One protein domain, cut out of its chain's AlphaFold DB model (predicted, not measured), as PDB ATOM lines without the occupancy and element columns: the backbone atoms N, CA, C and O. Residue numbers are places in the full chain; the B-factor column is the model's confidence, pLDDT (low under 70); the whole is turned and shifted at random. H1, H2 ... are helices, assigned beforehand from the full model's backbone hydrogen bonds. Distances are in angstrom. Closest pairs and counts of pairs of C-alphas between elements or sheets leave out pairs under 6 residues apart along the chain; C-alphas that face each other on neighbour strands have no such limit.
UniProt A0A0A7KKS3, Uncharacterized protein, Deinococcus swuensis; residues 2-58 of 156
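AT A GLANCE: This is residues 2 to 58 of the 156 residues of an uncharacterized protein of Deinococcus swuensis (UniProt A0A0A7KKS3). Little regular structure is seen: H3, the longest helix, lies with H2 between the two ends of a loose, winding chain, with H1 at one end and the unnamed loop of residues 39 to 58, folded back on itself, at the other. Residues 6 to 12 stick out beyond H1. The 57 printed residues hold three named helices, in the order H1, H2, H3, and no named strand; the class is all helix, with 16 residues in named elements. The whole is loose, with a radius of gyration of the C-alphas of 13.3 A, and only just elongated, spanning 40 by 27 by 21 A.

IN THESE COORDINATES: H3, residues 32 to 38, is 9.9 A long and ends at C-alpha 38 (76.754, 117.810, 75.375). H2 is residues 19 to 23. H1, residues 2 to 5, begins at C-alpha 2 (85.956, 130.754, 72.118).

HOW THE PARTS SIT: H3 is apart from H2 and from H1, and H1 and H2 are apart. In H2 the O i to N i+4 pair is within hydrogen-bond range, in H3 2 of 3 are, and H1 is too short for such a pair.

THE WHOLE: The C-alphas of Gly 7 and Ala 46, the two farthest apart, are 40.9 A apart. The printed part has no cut. H1 to H2 is a long link. Residues 2 to 7 have pLDDT under 70.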
ATOM      1  N   ASP A   2      86.439 129.363  72.055       57.81
ATOM      2  CA  ASP A   2      85.956 130.754  72.118       57.81
ATOM      3  C   ASP A   2      86.715 131.717  71.178       57.81
ATOM      4  O   ASP A   2      86.118 132.545  70.499       57.81
ATOM      5  N   GLN A   3      88.031 131.526  71.025       63.66
ATOM      6  CA  GLN A   3      88.828 132.267  70.036       63.66
ATOM      7  C   GLN A   3      88.583 131.851  68.577       63.66
ATOM      8  O   GLN A   3      88.846 132.641  67.679       63.66
ATOM      9  N   LEU A   4      88.088 130.633  68.324       63.50
ATOM     10  CA  LEU A   4      87.778 130.158  66.966       63.50
ATOM     11  C   LEU A   4      86.424 130.692  66.480       63.50
ATOM     12  O   LEU A   4      86.241 130.892  65.285       63.50
ATOM     13  N   SER A   5      85.482 130.924  67.397       62.50
ATOM     14  CA  SER A   5      84.159 131.487  67.099       62.50
ATOM     15  C   SER A   5      84.109 133.015  67.154       62.50
ATOM     16  O   SER A   5      83.105 133.609  66.760       62.50
ATOM     17  N   ALA A   6      85.158 133.670  67.660       68.00
ATOM     18  CA  ALA A   6      85.179 135.116  67.821       68.00
ATOM     19  C   ALA A   6      85.099 135.825  66.457       68.00
ATOM     20  O   ALA A   6      86.047 135.830  65.678       68.00
ATOM     21  N   GLY A   7      83.948 136.445  66.183       69.12
ATOM     22  CA  GLY A   7      83.738 137.308  65.018       69.12
ATOM     23  C   GLY A   7      83.295 136.605  63.734       69.12
ATOM     24  O   GLY A   7      83.106 137.289  62.730       69.12
ATOM     25  N   VAL A   8      83.079 135.285  63.748       74.38
ATOM     26  CA  VAL A   8      82.647 134.541  62.553       74.38
ATOM     27  C   VAL A   8      81.298 133.860  62.819       74.38
ATOM     28  O   VAL A   8      81.247 132.790  63.430       74.38
ATOM     29  N   PRO A   9      80.170 134.470  62.409       76.94
ATOM     30  CA  PRO A   9      78.867 133.823  62.510       76.94
ATOM     31  C   PRO A   9      78.801 132.604  61.575       76.94
ATOM     32  O   PRO A   9      79.239 132.668  60.429       76.94
ATOM     33  N   GLY A  10      78.234 131.495  62.059       78.56
ATOM     34  CA  GLY A  10      78.011 130.286  61.252       78.56
ATOM     35  C   GLY A  10      79.191 129.311  61.158       78.56
ATOM     36  O   GLY A  10      79.198 128.464  60.269       78.56
ATOM     37  N   VAL A  11      80.186 129.395  62.049       78.56
ATOM     38  CA  VAL A  11      81.291 128.421  62.081       78.56
ATOM     39  C   VAL A  11      80.775 127.032  62.458       78.56
ATOM     40  O   VAL A  11      80.225 126.836  63.540       78.56
ATOM     41  N   MET A  12      81.027 126.059  61.583       77.56
ATOM     42  CA  MET A  12      80.887 124.637  61.874       77.56
ATOM     43  C   MET A  12      82.275 124.039  62.068       77.56
ATOM     44  O   MET A  12      83.119 124.098  61.175       77.56
ATOM     45  N   LEU A  13      82.513 123.478  63.249       74.31
ATOM     46  CA  LEU A  13      83.768 122.825  63.577       74.31
ATOM     47  C   LEU A  13      83.604 121.313  63.436       74.31
ATOM     48  O   LEU A  13      82.822 120.704  64.161       74.31
ATOM     49  N   MET A  14      84.370 120.718  62.525       80.50
ATOM     50  CA  MET A  14      84.467 119.270  62.373       80.50
ATOM     51  C   MET A  14      85.822 118.817  62.908       80.50
ATOM     52  O   MET A  14      86.864 119.277  62.447       80.50
ATOM     53  N   LEU A  15      85.804 117.945  63.911       76.06
ATOM     54  CA  LEU A  15      87.000 117.369  64.517       76.06
ATOM     55  C   LEU A  15      86.946 115.859  64.343       76.06
ATOM     56  O   LEU A  15      85.878 115.259  64.469       76.06
ATOM     57  N   ALA A  16      88.101 115.238  64.112       75.69
ATOM     58  CA  ALA A  16      88.228 113.803  64.301       75.69
ATOM     59  C   ALA A  16      88.025 113.515  65.795       75.69
ATOM     60  O   ALA A  16      88.805 113.968  66.635       75.69
ATOM     61  N   GLY A  17      86.932 112.833  66.124       70.12
ATOM     62  CA  GLY A  17      86.582 112.506  67.497       70.12
ATOM     63  C   GLY A  17      87.499 111.422  68.052       70.12
ATOM     64  O   GLY A  17      87.144 110.250  68.013       70.12
ATOM     65  N   THR A  18      88.677 111.792  68.555       76.56
ATOM     66  CA  THR A  18      89.500 110.860  69.334       76.56
ATOM     67  C   THR A  18      88.990 110.803  70.776       76.56
ATOM     68  O   THR A  18      88.459 111.800  71.279       76.56
ATOM     69  N   PRO A  19      89.165 109.676  71.493       74.44
ATOM     70  CA  PRO A  19      88.770 109.573  72.900       74.44
ATOM     71  C   PRO A  19      89.360 110.687  73.777       74.44
ATOM     72  O   PRO A  19      88.731 111.148  74.725       74.44
ATOM     73  N   GLU A  20      90.550 111.177  73.429       77.69
ATOM     74  CA  GLU A  20      91.235 112.262  74.136       77.69
ATOM     75  C   GLU A  20      90.512 113.609  74.026       77.69
ATOM     76  O   GLU A  20      90.582 114.411  74.958       77.69
ATOM     77  N   VAL A  21      89.778 113.859  72.936       77.88
ATOM     78  CA  VAL A  21      88.982 115.085  72.767       77.88
ATOM     79  C   VAL A  21      87.785 115.097  73.721       77.88
ATOM     80  O   VAL A  21      87.461 116.145  74.278       77.88
ATOM     81  N   PHE A  22      87.142 113.950  73.943       75.62
ATOM     82  CA  PHE A  22      85.931 113.858  74.767       75.62
ATOM     83  C   PHE A  22      86.236 113.623  76.248       75.62
ATOM     84  O   PHE A  22      85.638 114.267  77.107       75.62
ATOM     85  N   SER A  23      87.193 112.740  76.537       72.38
ATOM     86  CA  SER A  23      87.450 112.201  77.881       72.38
ATOM     87  C   SER A  23      88.821 112.588  78.438       72.38
ATOM     88  O   SER A  23      89.142 112.270  79.583       72.38
ATOM     89  N   GLY A  24      89.673 113.222  77.627       73.62
ATOM     90  CA  GLY A  24      91.037 113.560  78.012       73.62
ATOM     91  C   GLY A  24      91.107 114.689  79.037       73.62
ATOM     92  O   GLY A  24      90.187 115.487  79.196       73.62
ATOM     93  N   ARG A  25      92.263 114.801  79.703       72.44
ATOM     94  CA  ARG A  25      92.510 115.834  80.726       72.44
ATOM     95  C   ARG A  25      92.355 117.264  80.213       72.44
ATOM     96  O   ARG A  25      92.069 118.124  81.013       72.44
ATOM     97  N   ARG A  26      92.572 117.503  78.916       77.75
ATOM     98  CA  ARG A  26      92.375 118.798  78.234       77.75
ATOM     99  C   ARG A  26      91.242 118.723  77.200       77.75
ATOM    100  O   ARG A  26      91.275 119.413  76.183       77.75
ATOM    101  N   GLY A  27      90.307 117.797  77.414       76.38
ATOM    102  CA  GLY A  27      89.174 117.544  76.534       76.38
ATOM    103  C   GLY A  27      87.996 118.476  76.812       76.38
ATOM    104  O   GLY A  27      88.101 119.466  77.537       76.38
ATOM    105  N   LEU A  28      86.838 118.136  76.249       80.19
ATOM    106  CA  LEU A  28      85.592 118.897  76.399       80.19
ATOM    107  C   LEU A  28      85.145 119.054  77.861       80.19
ATOM    108  O   LEU A  28      84.451 120.017  78.179       80.19
ATOM    109  N   THR A  29      85.584 118.162  78.750       77.62
ATOM    110  CA  THR A  29      85.340 118.216  80.197       77.62
ATOM    111  C   THR A  29      85.920 119.465  80.872       77.62
ATOM    112  O   THR A  29      85.336 119.939  81.844       77.62
ATOM    113  N   GLU A  30      86.999 120.061  80.344       82.56
ATOM    114  CA  GLU A  30      87.566 121.325  80.858       82.56
ATOM    115  C   GLU A  30      86.812 122.578  80.380       82.56
ATOM    116  O   GLU A  30      87.152 123.701  80.757       82.56
ATOM    117  N   LEU A  31      85.760 122.413  79.574       83.31
ATOM    118  CA  LEU A  31      84.885 123.491  79.126       83.31
ATOM    119  C   LEU A  31      83.481 123.292  79.720       83.31
ATOM    120  O   LEU A  31      82.579 122.877  78.989       83.31
ATOM    121  N   PRO A  32      83.240 123.615  81.011       81.69
ATOM    122  CA  PRO A  32      81.982 123.296  81.692       81.69
ATOM    123  C   PRO A  32      80.705 123.726  80.944       81.69
ATOM    124  O   PRO A  32      79.775 122.923  80.868       81.69
ATOM    125  N   PRO A  33      80.633 124.925  80.320       83.94
ATOM    126  CA  PRO A  33      79.446 125.330  79.563       83.94
ATOM    127  C   PRO A  33      79.174 124.477  78.320       83.94
ATOM    128  O   PRO A  33      78.026 124.361  77.901       83.94
ATOM    129  N   LEU A  34      80.216 123.918  77.699       81.69
ATOM    130  CA  LEU A  34      80.092 123.051  76.530       81.69
ATOM    131  C   LEU A  34      79.843 121.601  76.952       81.69
ATOM    132  O   LEU A  34      78.964 120.961  76.386       81.69
ATOM    133  N   ALA A  35      80.541 121.121  77.984       83.12
ATOM    134  CA  ALA A  35      80.315 119.803  78.572       83.12
ATOM    135  C   ALA A  35      78.852 119.628  79.004       83.12
ATOM    136  O   ALA A  35      78.211 118.665  78.603       83.12
ATOM    137  N   GLY A  36      78.284 120.608  79.718       84.94
ATOM    138  CA  GLY A  36      76.881 120.560  80.143       84.94
ATOM    139  C   GLY A  36      75.862 120.654  79.002       84.94
ATOM    140  O   GLY A  36      74.716 120.265  79.183       84.94
ATOM    141  N   ARG A  37      76.251 121.161  77.823       86.00
ATOM    142  CA  ARG A  37      75.392 121.148  76.622       86.00
ATOM    143  C   ARG A  37      75.460 119.832  75.869       86.00
ATOM    144  O   ARG A  37      74.526 119.530  75.140       86.00
ATOM    145  N   LEU A  38      76.582 119.126  75.974       85.56
ATOM    146  CA  LEU A  38      76.754 117.810  75.375       85.56
ATOM    147  C   LEU A  38      76.167 116.723  76.268       85.56
ATOM    148  O   LEU A  38      75.732 115.717  75.732       85.56
ATOM    149  N   ASP A  39      76.124 116.917  77.585       84.62
ATOM    150  CA  ASP A  39      75.563 115.939  78.514       84.62
ATOM    151  C   ASP A  39      74.133 115.529  78.119       84.62
ATOM    152  O   ASP A  39      73.246 116.368  77.944       84.62
ATOM    153  N   ASP A  40      73.931 114.225  77.944       87.31
ATOM    154  CA  ASP A  40      72.635 113.639  77.620       87.31
ATOM    155  C   ASP A  40      72.385 112.450  78.561       87.31
ATOM    156  O   ASP A  40      72.979 111.380  78.381       87.31
ATOM    157  N   PRO A  41      71.489 112.590  79.557       86.56
ATOM    158  CA  PRO A  41      71.232 111.538  80.537       86.56
ATOM    159  C   PRO A  41      70.545 110.309  79.925       86.56
ATOM    160  O   PRO A  41      70.479 109.257  80.559       86.56
ATOM    161  N   THR A  42      70.010 110.426  78.708       89.12
ATOM    162  CA  THR A  42      69.291 109.348  78.025       89.12
ATOM    163  C   THR A  42      70.193 108.500  77.127       89.12
ATOM    164  O   THR A  42      69.751 107.441  76.677       89.12
ATOM    165  N   LEU A  43      71.448 108.914  76.901       86.44
ATOM    166  CA  LEU A  43      72.356 108.341  75.899       86.44
ATOM    167  C   LEU A  43      72.539 106.820  76.020       86.44
ATOM    168  O   LEU A  43      72.572 106.124  75.010       86.44
ATOM    169  N   ASN A  44      72.610 106.306  77.250       83.88
ATOM    170  CA  ASN A  44      72.838 104.883  77.544       83.88
ATOM    171  C   ASN A  44      71.560 104.136  77.962       83.88
ATOM    172  O   ASN A  44      71.625 103.074  78.579       83.88
ATOM    173  N   THR A  45      70.385 104.707  77.698       89.12
ATOM    174  CA  THR A  45      69.100 104.080  78.033       89.12
ATOM    175  C   THR A  45      68.563 103.268  76.856       89.12
ATOM    176  O   THR A  45      69.002 103.431  75.722       89.12
ATOM    177  N   ALA A  46      67.557 102.423  77.099       87.25
ATOM    178  CA  ALA A  46      66.870 101.697  76.025       87.25
ATOM    179  C   ALA A  46      66.113 102.623  75.045       87.25
ATOM    180  O   ALA A  46      65.767 102.204  73.940       87.25
ATOM    181  N   HIS A  47      65.834 103.870  75.445       90.06
ATOM    182  CA  HIS A  47      65.060 104.845  74.674       90.06
ATOM    183  C   HIS A  47      65.744 106.221  74.699       90.06
ATOM    184  O   HIS A  47      65.271 107.137  75.376       90.06
ATOM    185  N   PRO A  48      66.869 106.375  73.986       90.88
ATOM    186  CA  PRO A  48      67.606 107.628  73.973       90.88
ATOM    187  C   PRO A  48      66.844 108.743  73.249       90.88
ATOM    188  O   PRO A  48      66.087 108.508  72.302       90.88
ATOM    189  N   ASN A  49      67.075 109.989  73.660       89.94
ATOM    190  CA  ASN A  49      66.527 111.161  72.997       89.94
ATOM    191  C   ASN A  49      67.272 111.438  71.684       89.94
ATOM    192  O   ASN A  49      68.294 112.112  71.657       89.94
ATOM    193  N   LEU A  50      66.705 111.001  70.560       89.94
ATOM    194  CA  LEU A  50      67.288 111.226  69.227       89.94
ATOM    195  C   LEU A  50      67.295 112.702  68.779       89.94
ATOM    196  O   LEU A  50      67.839 113.027  67.729       89.94
ATOM    197  N   ARG A  51      66.658 113.601  69.539       89.00
ATOM    198  CA  ARG A  51      66.735 115.060  69.345       89.00
ATOM    199  C   ARG A  51      67.676 115.727  70.353       89.00
ATOM    200  O   ARG A  51      67.714 116.955  70.423       89.00
ATOM    201  N   GLY A  52      68.355 114.923  71.165       88.88
ATOM    202  CA  GLY A  52      69.352 115.364  72.120       88.88
ATOM    203  C   GLY A  52      70.620 115.878  71.437       88.88
ATOM    204  O   GLY A  52      70.788 115.749  70.221       88.88
ATOM    205  N   PRO A  53      71.521 116.493  72.215       87.25
ATOM    206  CA  PRO A  53      72.797 116.993  71.713       87.25
ATOM    207  C   PRO A  53      73.746 115.869  71.271       87.25
ATOM    208  O   PRO A  53      74.656 116.121  70.482       87.25
ATOM    209  N   GLN A  54      73.540 114.643  71.765       86.25
ATOM    210  CA  GLN A  54      74.289 113.453  71.385       86.25
ATOM    211  C   GLN A  54      73.358 112.421  70.752       86.25
ATOM    212  O   GLN A  54      72.248 112.187  71.222       86.25
ATOM    213  N   LEU A  55      73.836 111.777  69.689       87.44
ATOM    214  CA  LEU A  55      73.179 110.619  69.100       87.44
ATOM    215  C   LEU A  55      73.921 109.367  69.567       87.44
ATOM    216  O   LEU A  55      75.122 109.260  69.300       87.44
ATOM    217  N   PRO A  56      73.251 108.420  70.242       84.94
ATOM    218  CA  PRO A  56      73.882 107.150  70.541       84.94
ATOM    219  C   PRO A  56      74.127 106.413  69.234       84.94
ATOM    220  O   PRO A  56      73.222 106.235  68.415       84.94
ATOM    221  N   LEU A  57      75.369 105.987  69.054       80.25
ATOM    222  CA  LEU A  57      75.739 105.105  67.967       80.25
ATOM    223  C   LEU A  57      75.622 103.674  68.495       80.25
ATOM    224  O   LEU A  57      76.375 103.319  69.408       80.25
ATOM    225  N   PRO A  58      74.668 102.866  67.996       75.31
ATOM    226  CA  PRO A  58      74.596 101.465  68.377       75.31
ATOM    227  C   PRO A  58      75.909 100.770  68.018       75.31
ATOM    228  O   PRO A  58      76.600 101.153  67.067       75.31
TER     229      PRO A  58